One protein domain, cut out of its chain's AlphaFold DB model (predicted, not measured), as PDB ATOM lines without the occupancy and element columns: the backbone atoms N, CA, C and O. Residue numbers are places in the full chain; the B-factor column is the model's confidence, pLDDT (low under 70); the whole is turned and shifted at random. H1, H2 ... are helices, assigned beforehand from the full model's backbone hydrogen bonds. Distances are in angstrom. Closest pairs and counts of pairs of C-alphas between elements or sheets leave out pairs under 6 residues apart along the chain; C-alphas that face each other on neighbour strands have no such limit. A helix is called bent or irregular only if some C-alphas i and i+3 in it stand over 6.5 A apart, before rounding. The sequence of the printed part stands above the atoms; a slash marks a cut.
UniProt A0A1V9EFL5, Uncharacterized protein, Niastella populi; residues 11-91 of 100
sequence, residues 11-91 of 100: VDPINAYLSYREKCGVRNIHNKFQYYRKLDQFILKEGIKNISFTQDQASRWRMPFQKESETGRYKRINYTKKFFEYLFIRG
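AT A GLANCE: This is residues 11 to 91 of the 100 residues of an uncharacterized protein of Niastella populi (UniProt A0A1V9EFL5). One long helix, H4, lies across one face of a loose pair of helices, H1 and H2, that run side by side in opposite ways, and it crosses both nearly at right angles. The short helix H3 sits on the same side of that pair as H4, next to residues 73 to 77 of H4 and near the later part of H2. The printed part has 81 residues with four named helices, in the order H1, H2, H3, H4 along the chain, and no named strand; its class is all helix. It is compact, with a radius of gyration of the C-alphas of 12.7 A, and spans 34 by 29 by 18 A.

HOW THE PARTS SIT: The hub is H4, residues 70 to 90, which touches the three other helices. H2, residues 29 to 45, touches H4 with residues 32 to 39 alone, about perpendicular at 82 degrees; the closest C-alphas, those of Tyr 35 and Arg 76, are 5.4 A apart. H1, residues 11 to 23, touches H4 with residues 13 to 17 alone, about perpendicular at 87 degrees; the closest C-alphas, those of Tyr 17 and Phe 83, are 6.7 A apart. H1 and H2 form a helical hairpin, opposite ways at a shallow tilt of 19 degrees; they touch, and their closest C-alphas, those of Glu 22 and Ile 29, are 7.1 A apart. H3, residues 55 to 62, only just touches H4, with 3 pairs of C-alphas within 8 A, the closest being those of Arg 62 and Ile 77 at 6.5 A. H3 and H4 also form a helical hairpin, opposite ways at a tilt of 36 degrees, only just steep. H2 and H3 are close but not clearly touching, with the C-alphas of Phe 42 and Trp 61 closest at 7.5 A, while H1 and H3 are apart. The packing is mostly crossed, with one shallow tilt among the four pairs that touch. In H1 and H3 every O i to N i+4 pair is within hydrogen-bond range, against 9 of 13 in H2 and 15 of 17 in H4.

IN THESE COORDINATES: H4 is 30.4 A from first to last C-alpha and runs from C-alpha 70 at (50.769, -12.810, 41.945) to C-alpha 90 at (57.419, -42.026, 36.723). H2 measures 24.8 A, has a kink of 26 degrees near residue 36 and is irregular, but only just: C-alphas 31 and 34 are 7.0 A apart. H1 begins with C-alpha 11 at (42.418, -37.440, 36.137) and measures 18.4 A, and H3 measures 10.4 A.

THE WHOLE: The C-alphas farthest apart, those of Lys 67 and Gly 91, are 34.8 A from each other. The printed part has no cut. The link from H1 to H2 is tight, with 5 residues; those from H2 to H3 and from H3 to H4 are short, with 9 and 7. The mean pLDDT of the printed part is 92.3, and no printed residue is under 70.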
ATOM      1  N   VAL A  11      43.270 -37.068  34.989       93.88
ATOM      2  CA  VAL A  11      42.418 -37.440  36.137       93.88
ATOM      3  C   VAL A  11      43.027 -38.543  37.005       93.88
ATOM      4  O   VAL A  11      43.170 -38.369  38.221       93.88
ATOM      5  N   ASP A  12      43.438 -39.654  36.399       93.62
ATOM      6  CA  ASP A  12      44.015 -40.782  37.127       93.62
ATOM      7  C   ASP A  12      45.401 -40.448  37.695       93.62
ATOM      8  O   ASP A  12      45.604 -40.653  38.897       93.62
ATOM      9  N   PRO A  13      46.336 -39.853  36.924       94.69
ATOM     10  CA  PRO A  13      47.611 -39.407  37.473       94.69
ATOM     11  C   PRO A  13      47.478 -38.407  38.629       94.69
ATOM     12  O   PRO A  13      48.189 -38.537  39.628       94.69
ATOM     13  N   ILE A  14      46.556 -37.439  38.547       94.81
ATOM     14  CA  ILE A  14      46.301 -36.466  39.620       94.81
ATOM     15  C   ILE A  14      45.800 -37.188  40.871       94.81
ATOM     16  O   ILE A  14      46.338 -36.981  41.962       94.81
ATOM     17  N   ASN A  15      44.800 -38.060  40.738       93.38
ATOM     18  CA  ASN A  15      44.266 -38.813  41.872       93.38
ATOM     19  C   ASN A  15      45.323 -39.739  42.501       93.38
ATOM     20  O   ASN A  15      45.395 -39.839  43.732       93.38
ATOM     21  N   ALA A  16      46.175 -40.367  41.685       93.69
ATOM     22  CA  ALA A  16      47.279 -41.203  42.148       93.69
ATOM     23  C   ALA A  16      48.316 -40.385  42.931       93.69
ATOM     24  O   ALA A  16      48.669 -40.748  44.054       93.69
ATOM     25  N   TYR A  17      48.739 -39.240  42.390       93.88
ATOM     26  CA  TYR A  17      49.684 -38.343  43.049       93.88
ATOM     27  C   TYR A  17      49.151 -37.812  44.385       93.88
ATOM     28  O   TYR A  17      49.853 -37.825  45.397       93.88
ATOM     29  N   LEU A  18      47.890 -37.375  44.426       92.12
ATOM     30  CA  LEU A  18      47.271 -36.881  45.657       92.12
ATOM     31  C   LEU A  18      47.160 -37.980  46.721       92.12
ATOM     32  O   LEU A  18      47.463 -37.729  47.889       92.12
ATOM     33  N   SER A  19      46.817 -39.204  46.314       91.25
ATOM     34  CA  SER A  19      46.794 -40.366  47.210       91.25
ATOM     35  C   SER A  19      48.192 -40.717  47.732       91.25
ATOM     36  O   SER A  19      48.348 -41.012  48.915       91.25
ATOM     37  N   TYR A  20      49.222 -40.648  46.884       91.94
ATOM     38  CA  TYR A  20      50.617 -40.830  47.293       91.94
ATOM     39  C   TYR A  20      51.033 -39.794  48.345       91.94
ATOM     40  O   TYR A  20      51.528 -40.149  49.412       91.94
ATOM     41  N   ARG A  21      50.745 -38.510  48.104       90.88
ATOM     42  CA  ARG A  21      51.054 -37.424  49.045       90.88
ATOM     43  C   ARG A  21      50.348 -37.607  50.394       90.88
ATOM     44  O   ARG A  21      50.954 -37.322  51.425       90.88
ATOM     45  N   GLU A  22      49.098 -38.075  50.392       89.69
ATOM     46  CA  GLU A  22      48.339 -38.388  51.614       89.69
ATOM     47  C   GLU A  22      49.007 -39.530  52.397       89.69
ATOM     48  O   GLU A  22      49.245 -39.387  53.596       89.69
ATOM     49  N   LYS A  23      49.410 -40.612  51.714       90.31
ATOM     50  CA  LYS A  23      50.147 -41.736  52.322       90.31
ATOM     51  C   LYS A  23      51.497 -41.316  52.912       90.31
ATOM     52  O   LYS A  23      51.893 -41.845  53.942       90.31
ATOM     53  N   CYS A  24      52.170 -40.334  52.315       89.25
ATOM     54  CA  CYS A  24      53.397 -39.741  52.858       89.25
ATOM     55  C   CYS A  24      53.156 -38.768  54.033       89.25
ATOM     56  O   CYS A  24      54.080 -38.074  54.449       89.25
ATOM     57  N   GLY A  25      51.929 -38.669  54.556       88.62
ATOM     58  CA  GLY A  25      51.609 -37.878  55.747       88.62
ATOM     59  C   GLY A  25      51.293 -36.404  55.483       88.62
ATOM     60  O   GLY A  25      51.148 -35.626  56.430       88.62
ATOM     61  N   VAL A  26      51.151 -35.980  54.222       87.19
ATOM     62  CA  VAL A  26      50.798 -34.589  53.903       87.19
ATOM     63  C   VAL A  26      49.325 -34.340  54.231       87.19
ATOM     64  O   VAL A  26      48.423 -34.773  53.518       87.19
ATOM     65  N   ARG A  27      49.078 -33.569  55.293       84.88
ATOM     66  CA  ARG A  27      47.729 -33.186  55.735       84.88
ATOM     67  C   ARG A  27      47.129 -32.066  54.872       84.88
ATOM     68  O   ARG A  27      47.840 -31.339  54.172       84.88
ATOM     69  N   ASN A  28      45.804 -31.912  54.940       82.19
ATOM     70  CA  ASN A  28      45.036 -30.839  54.286       82.19
ATOM     71  C   ASN A  28      45.252 -30.734  52.766       82.19
ATOM     72  O   ASN A  28      45.283 -29.646  52.185       82.19
ATOM     73  N   ILE A  29      45.401 -31.882  52.103       83.62
ATOM     74  CA  ILE A  29      45.539 -31.970  50.646       83.62
ATOM     75  C   ILE A  29      44.302 -31.433  49.910       83.62
ATOM     76  O   ILE A  29      44.446 -30.817  48.855       83.62
ATOM     77  N   HIS A  30      43.110 -31.583  50.489       80.12
ATOM     78  CA  HIS A  30      41.848 -31.133  49.898       80.12
ATOM     79  C   HIS A  30      41.827 -29.626  49.592       80.12
ATOM     80  O   HIS A  30      41.330 -29.222  48.544       80.12
ATOM     81  N   ASN A  31      42.471 -28.793  50.422       83.69
ATOM     82  CA  ASN A  31      42.592 -27.346  50.186       83.69
ATOM     83  C   ASN A  31      43.367 -27.012  48.900       83.69
ATOM     84  O   ASN A  31      43.291 -25.901  48.378       83.69
ATOM     85  N   LYS A  32      44.120 -27.979  48.369       85.44
ATOM     86  CA  LYS A  32      44.945 -27.835  47.168       85.44
ATOM     87  C   LYS A  32      44.218 -28.316  45.911       85.44
ATOM     88  O   LYS A  32      44.691 -28.036  44.813       85.44
ATOM     89  N   PHE A  33      43.056 -28.968  46.040       90.50
ATOM     90  CA  PHE A  33      42.275 -29.506  44.914       90.50
ATOM     91  C   PHE A  33      41.919 -28.443  43.878       90.50
ATOM     92  O   PHE A  33      41.909 -28.723  42.683       90.50
ATOM     93  N   GLN A  34      41.707 -27.203  44.316       92.19
ATOM     94  CA  GLN A  34      41.453 -26.077  43.420       92.19
ATOM     95  C   GLN A  34      42.563 -25.859  42.377       92.19
ATOM     96  O   GLN A  34      42.264 -25.493  41.246       92.19
ATOM     97  N   TYR A  35      43.832 -26.113  42.716       93.69
ATOM     98  CA  TYR A  35      44.943 -25.929  41.780       93.69
ATOM     99  C   TYR A  35      44.970 -27.027  40.714       93.69
ATOM    100  O   TYR A  35      45.237 -26.731  39.552       93.69
ATOM    101  N   TYR A  36      44.605 -28.258  41.080       94.69
ATOM    102  CA  TYR A  36      44.487 -29.374  40.138       94.69
ATOM    103  C   TYR A  36      43.245 -29.258  39.257       94.69
ATOM    104  O   TYR A  36      43.318 -29.589  38.084       94.69
ATOM    105  N   ARG A  37      42.137 -28.702  39.765       94.38
ATOM    106  CA  ARG A  37      40.973 -28.355  38.927       94.38
ATOM    107  C   ARG A  37      41.310 -27.283  37.895       94.38
ATOM    108  O   ARG A  37      40.919 -27.400  36.741       94.38
ATOM    109  N   LYS A  38      42.060 -26.248  38.290       95.00
ATOM    110  CA  LYS A  38      42.555 -25.233  37.345       95.00
ATOM    111  C   LYS A  38      43.478 -25.851  36.293       95.00
ATOM    112  O   LYS A  38      43.413 -25.451  35.136       95.00
ATOM    113  N   LEU A  39      44.325 -26.799  36.698       95.38
ATOM    114  CA  LEU A  39      45.197 -27.521  35.777       95.38
ATOM    115  C   LEU A  39      44.385 -28.373  34.801       95.38
ATOM    116  O   LEU A  39      44.584 -28.259  33.603       95.38
ATOM    117  N   ASP A  40      43.428 -29.153  35.295       95.62
ATOM    118  CA  ASP A  40      42.534 -29.969  34.473       95.62
ATOM    119  C   ASP A  40      41.805 -29.135  33.412       95.62
ATOM    120  O   ASP A  40      41.828 -29.454  32.227       95.62
ATOM    121  N   GLN A  41      41.253 -27.989  33.818       95.25
ATOM    122  CA  GLN A  41      40.625 -27.044  32.895       95.25
ATOM    123  C   GLN A  41      41.602 -26.485  31.858       95.25
ATOM    124  O   GLN A  41      41.215 -26.275  30.712       95.25
ATOM    125  N   PHE A  42      42.850 -26.215  32.242       95.50
ATOM    126  CA  PHE A  42      43.877 -25.773  31.303       95.50
ATOM    127  C   PHE A  42      44.224 -26.871  30.294       95.50
ATOM    128  O   PHE A  42      44.242 -26.607  29.099       95.50
ATOM    129  N   ILE A  43      44.401 -28.109  30.754       95.44
ATOM    130  CA  ILE A  43      44.705 -29.270  29.909       95.44
ATOM    131  C   ILE A  43      43.580 -29.514  28.895       95.44
ATOM    132  O   ILE A  43      43.848 -29.740  27.716       95.44
ATOM    133  N   LEU A  44      42.321 -29.394  29.332       95.44
ATOM    134  CA  LEU A  44      41.156 -29.464  28.446       95.44
ATOM    135  C   LEU A  44      41.155 -28.349  27.395       95.44
ATOM    136  O   LEU A  44      40.882 -28.623  26.227       95.44
ATOM    137  N   LYS A  45      41.473 -27.109  27.788       94.94
ATOM    138  CA  LYS A  45      41.523 -25.949  26.879       94.94
ATOM    139  C   LYS A  45      42.646 -26.045  25.850       94.94
ATOM    140  O   LYS A  45      42.428 -25.690  24.700       94.94
ATOM    141  N   GLU A  46      43.811 -26.552  26.245       93.62
ATOM    142  CA  GLU A  46      44.936 -26.806  25.336       93.62
ATOM    143  C   GLU A  46      44.694 -28.028  24.430       93.62
ATOM    144  O   GLU A  46      45.503 -28.314  23.552       93.62
ATOM    145  N   GLY A  47      43.595 -28.766  24.632       93.38
ATOM    146  CA  GLY A  47      43.237 -29.917  23.809       93.38
ATOM    147  C   GLY A  47      44.151 -31.125  24.010       93.38
ATOM    148  O   GLY A  47      44.226 -31.978  23.130       93.38
ATOM    149  N   ILE A  48      44.833 -31.226  25.151       92.69
ATOM    150  CA  ILE A  48      45.790 -32.299  25.432       92.69
ATOM    151  C   ILE A  48      45.036 -33.625  25.606       92.69
ATOM    152  O   ILE A  48      44.192 -33.767  26.493       92.69
ATOM    153  N   LYS A  49      45.336 -34.601  24.739       92.12
ATOM    154  CA  LYS A  49      44.661 -35.914  24.694       92.12
ATOM    155  C   LYS A  49      45.495 -37.078  25.214       92.12
ATOM    156  O   LYS A  49      44.940 -38.146  25.416       92.12
ATOM    157  N   ASN A  50      46.787 -36.876  25.447       93.00
ATOM    158  CA  ASN A  50      47.688 -37.885  26.001       93.00
ATOM    159  C   ASN A  50      48.460 -37.282  27.175       93.00
ATOM    160  O   ASN A  50      48.610 -36.059  27.245       93.00
ATOM    161  N   ILE A  51      48.955 -38.124  28.084       92.81
ATOM    162  CA  ILE A  51      49.807 -37.684  29.198       92.81
ATOM    163  C   ILE A  51      51.152 -37.238  28.615       92.81
ATOM    164  O   ILE A  51      52.074 -38.023  28.444       92.81
ATOM    165  N   SER A  52      51.199 -35.964  28.249       92.69
ATOM    166  CA  SER A  52      52.370 -35.254  27.754       92.69
ATOM    167  C   SER A  52      52.240 -33.782  28.121       92.69
ATOM    168  O   SER A  52      51.114 -33.272  28.243       92.69
ATOM    169  N   PHE A  53      53.360 -33.108  28.355       94.06
ATOM    170  CA  PHE A  53      53.345 -31.690  28.698       94.06
ATOM    171  C   PHE A  53      54.568 -30.982  28.130       94.06
ATOM    172  O   PHE A  53      55.671 -31.164  28.629       94.06
ATOM    173  N   THR A  54      54.395 -30.181  27.084       93.94
ATOM    174  CA  THR A  54      55.523 -29.557  26.377       93.94
ATOM    175  C   THR A  54      56.031 -28.298  27.083       93.94
ATOM    176  O   THR A  54      55.355 -27.713  27.935       93.94
ATOM    177  N   GLN A  55      57.216 -27.821  26.689       92.62
ATOM    178  CA  GLN A  55      57.765 -26.548  27.173       92.62
ATOM    179  C   GLN A  55      56.841 -25.354  26.868       92.62
ATOM    180  O   GLN A  55      56.688 -24.457  27.704       92.62
ATOM    181  N   ASP A  56      56.180 -25.351  25.710       93.75
ATOM    182  CA  ASP A  56      55.232 -24.297  25.331       93.75
ATOM    183  C   ASP A  56      53.995 -24.309  26.231       93.75
ATOM    184  O   ASP A  56      53.571 -23.266  26.735       93.75
ATOM    185  N   GLN A  57      53.450 -25.497  26.503       94.56
ATOM    186  CA  GLN A  57      52.328 -25.670  27.427       94.56
ATOM    187  C   GLN A  57      52.720 -25.264  28.850       94.56
ATOM    188  O   GLN A  57      51.950 -24.586  29.531       94.56
ATOM    189  N   ALA A  58      53.939 -25.587  29.287       93.31
ATOM    190  CA  ALA A  58      54.467 -25.140  30.571       93.31
ATOM    191  C   ALA A  58      54.614 -23.616  30.644       93.31
ATOM    192  O   ALA A  58      54.256 -23.007  31.656       93.31
ATOM    193  N   SER A  59      55.074 -22.984  29.565       92.75
ATOM    194  CA  SER A  59      55.196 -21.526  29.470       92.75
ATOM    195  C   SER A  59      53.827 -20.844  29.540       92.75
ATOM    196  O   SER A  59      53.651 -19.912  30.326       92.75
ATOM    197  N   ARG A  60      52.823 -21.365  28.822       94.81
ATOM    198  CA  ARG A  60      51.426 -20.894  28.899       94.81
ATOM    199  C   ARG A  60      50.822 -21.117  30.280       94.81
ATOM    200  O   ARG A  60      50.199 -20.215  30.831       94.81
ATOM    201  N   TRP A  61      51.054 -22.276  30.894       95.00
ATOM    202  CA  TRP A  61      50.589 -22.555  32.253       95.00
ATOM    203  C   TRP A  61      51.200 -21.594  33.278       95.00
ATOM    204  O   TRP A  61      50.524 -21.181  34.224       95.00
ATOM    205  N   ARG A  62      52.462 -21.191  33.090       92.94
ATOM    206  CA  ARG A  62      53.131 -20.200  33.942       92.94
ATOM    207  C   ARG A  62      52.560 -18.795  33.778       92.94
ATOM    208  O   ARG A  62      52.791 -17.987  34.677       92.94
ATOM    209  N   MET A  63      51.838 -18.471  32.707       93.56
ATOM    210  CA  MET A  63      51.242 -17.142  32.539       93.56
ATOM    211  C   MET A  63      50.155 -16.878  33.598       93.56
ATOM    212  O   MET A  63      49.491 -17.813  34.065       93.56
ATOM    213  N   PRO A  64      49.991 -15.617  34.040       92.81
ATOM    214  CA  PRO A  64      48.908 -15.245  34.942       92.81
ATOM    215  C   PRO A  64      47.553 -15.456  34.267       92.81
ATOM    216  O   PRO A  64      47.369 -15.134  33.094       92.81
ATOM    217  N   PHE A  65      46.580 -15.966  35.018       92.19
ATOM    218  CA  PHE A  65      45.193 -15.971  34.555       92.19
ATOM    219  C   PHE A  65      44.554 -14.594  34.734       92.19
ATOM    220  O   PHE A  65      45.010 -13.776  35.534       92.19
ATOM    221  N   GLN A  66      43.462 -14.342  34.006       88.62
ATOM    222  CA  GLN A  66      42.717 -13.092  34.131       88.62
ATOM    223  C   GLN A  66      42.290 -12.886  35.595       88.62
ATOM    224  O   GLN A  66      41.635 -13.749  36.179       88.62
ATOM    225  N   LYS A  67      42.670 -11.741  36.183       89.62
ATOM    226  CA  LYS A  67      42.421 -11.379  37.595       89.62
ATOM    227  C   LYS A  67      43.089 -12.303  38.635       89.62
ATOM    228  O   LYS A  67      42.691 -12.299  39.798       89.62
ATOM    229  N   GLU A  68      44.095 -13.096  38.262       91.94
ATOM    230  CA  GLU A  68      44.877 -13.872  39.230       91.94
ATOM    231  C   GLU A  68      45.926 -12.984  39.908       91.94
ATOM    232  O   GLU A  68      46.735 -12.345  39.241       91.94
ATOM    233  N   SER A  69      45.928 -12.957  41.243       93.81
ATOM    234  CA  SER A  69      46.976 -12.271  42.001       93.81
ATOM    235  C   SER A  69      48.317 -12.988  41.860       93.81
ATOM    236  O   SER A  69      48.370 -14.206  41.676       93.81
ATOM    237  N   GLU A  70      49.415 -12.255  42.028       92.81
ATOM    238  CA  GLU A  70      50.769 -12.810  41.945       92.81
ATOM    239  C   GLU A  70      50.990 -13.962  42.941       92.81
ATOM    240  O   GLU A  70      51.409 -15.056  42.560       92.81
ATOM    241  N   THR A  71      50.572 -13.780  44.197       93.12
ATOM    242  CA  THR A  71      50.592 -14.838  45.219       93.12
ATOM    243  C   THR A  71      49.743 -16.049  44.820       93.12
ATOM    244  O   THR A  71      50.108 -17.196  45.097       93.12
ATOM    245  N   GLY A  72      48.596 -15.822  44.172       92.44
ATOM    246  CA  GLY A  72      47.724 -16.883  43.666       92.44
ATOM    247  C   GLY A  72      48.392 -17.698  42.559       92.44
ATOM    248  O   GLY A  72      48.403 -18.932  42.631       92.44
ATOM    249  N   ARG A  73      49.013 -17.007  41.596       94.00
ATOM    250  CA  ARG A  73      49.810 -17.590  40.511       94.00
ATOM    251  C   ARG A  73      50.969 -18.417  41.060       94.00
ATOM    252  O   ARG A  73      51.097 -19.586  40.701       94.00
ATOM    253  N   TYR A  74      51.759 -17.860  41.979       92.25
ATOM    254  CA  TYR A  74      52.898 -18.552  42.589       92.25
ATOM    255  C   TYR A  74      52.473 -19.853  43.284       92.25
ATOM    256  O   TYR A  74      53.071 -20.908  43.068       92.25
ATOM    257  N   LYS A  75      51.382 -19.820  44.064       92.50
ATOM    258  CA  LYS A  75      50.822 -21.030  44.689       92.50
ATOM    259  C   LYS A  75      50.375 -22.048  43.639       92.50
ATOM    260  O   LYS A  75      50.729 -23.220  43.750       92.50
ATOM    261  N   ARG A  76      49.622 -21.619  42.619       94.50
ATOM    262  CA  ARG A  76      49.130 -22.496  41.543       94.50
ATOM    263  C   ARG A  76      50.275 -23.216  40.829       94.50
ATOM    264  O   ARG A  76      50.209 -24.436  40.670       94.50
ATOM    265  N   ILE A  77      51.322 -22.484  40.452       93.69
ATOM    266  CA  ILE A  77      52.498 -23.041  39.775       93.69
ATOM    267  C   ILE A  77      53.237 -24.004  40.705       93.69
ATOM    268  O   ILE A  77      53.460 -25.145  40.325       93.69
ATOM    269  N   ASN A  78      53.540 -23.620  41.946       91.31
ATOM    270  CA  ASN A  78      54.314 -24.482  42.847       91.31
ATOM    271  C   ASN A  78      53.607 -25.779  43.234       91.31
ATOM    272  O   ASN A  78      54.240 -26.832  43.312       91.31
ATOM    273  N   TYR A  79      52.294 -25.734  43.462       91.50
ATOM    274  CA  TYR A  79      51.550 -26.950  43.780       91.50
ATOM    275  C   TYR A  79      51.509 -27.925  42.603       91.50
ATOM    276  O   TYR A  79      51.650 -29.128  42.810       91.50
ATOM    277  N   THR A  80      51.356 -27.411  41.382       93.75
ATOM    278  CA  THR A  80      51.316 -28.246  40.174       93.75
ATOM    279  C   THR A  80      52.706 -28.670  39.704       93.75
ATOM    280  O   THR A  80      52.852 -29.782  39.212       93.75
ATOM    281  N   LYS A  81      53.754 -27.882  39.969       93.12
ATOM    282  CA  LYS A  81      55.157 -28.247  39.724       93.12
ATOM    283  C   LYS A  81      55.516 -29.589  40.361       93.12
ATOM    284  O   LYS A  81      56.043 -30.464  39.687       93.12
ATOM    285  N   LYS A  82      55.154 -29.793  41.633       92.12
ATOM    286  CA  LYS A  82      55.412 -31.063  42.339       92.12
ATOM    287  C   LYS A  82      54.674 -32.260  41.746       92.12
ATOM    288  O   LYS A  82      55.138 -33.386  41.871       92.12
ATOM    289  N   PHE A  83      53.541 -32.018  41.098       94.31
ATOM    290  CA  PHE A  83      52.841 -33.053  40.355       94.31
ATOM    291  C   PHE A  83      53.563 -33.407  39.049       94.31
ATOM    292  O   PHE A  83      53.757 -34.584  38.775       94.31
ATOM    293  N   PHE A  84      54.037 -32.419  38.289       94.50
ATOM    294  CA  PHE A  84      54.830 -32.683  37.087       94.50
ATOM    295  C   PHE A  84      56.176 -33.350  37.396       94.50
ATOM    296  O   PHE A  84      56.576 -34.250  36.671       94.50
ATOM    297  N   GLU A  85      56.833 -32.996  38.506       93.12
ATOM    298  CA  GLU A  85      58.014 -33.726  38.997       93.12
ATOM    299  C   GLU A  85      57.698 -35.210  39.261       93.12
ATOM    300  O   GLU A  85      58.485 -36.080  38.901       93.12
ATOM    301  N   TYR A  86      56.536 -35.513  39.851       93.56
ATOM    302  CA  TYR A  86      56.098 -36.892  40.083       93.56
ATOM    303  C   TYR A  86      55.884 -37.670  38.774       93.56
ATOM    304  O   TYR A  86      56.297 -38.823  38.684       93.56
ATOM    305  N   LEU A  87      55.274 -37.045  37.762       94.12
ATOM    306  CA  LEU A  87      55.085 -37.658  36.442       94.12
ATOM    307  C   LEU A  87      56.417 -37.885  35.719       94.12
ATOM    308  O   LEU A  87      56.658 -38.962  35.183       94.12
ATOM    309  N   PHE A  88      57.320 -36.907  35.784       93.44
ATOM    310  CA  PHE A  88      58.657 -37.024  35.211       93.44
ATOM    311  C   PHE A  88      59.433 -38.203  35.820       93.44
ATOM    312  O   PHE A  88      59.972 -39.031  35.095       93.44
ATOM    313  N   ILE A  89      59.426 -38.339  37.153       92.19
ATOM    314  CA  ILE A  89      60.080 -39.460  37.854       92.19
ATOM    315  C   ILE A  89      59.443 -40.811  37.486       92.19
ATOM    316  O   ILE A  89      60.129 -41.830  37.457       92.19
ATOM    317  N   ARG A  90      58.137 -40.832  37.193       92.69
ATOM    318  CA  ARG A  90      57.419 -42.026  36.723       92.69
ATOM    319  C   ARG A  90      57.769 -42.404  35.274       92.69
ATOM    320  O   ARG A  90      57.462 -43.523  34.870       92.69
ATOM    321  N   GLY A  91      58.420 -41.512  34.524       92.50
ATOM    322  CA  GLY A  91      58.821 -41.716  33.130       92.50
ATOM    323  C   GLY A  91      57.829 -41.181  32.094       92.50
ATOM    324  O   GLY A  91      57.920 -41.561  30.931       92.50
TER     325      GLY A  91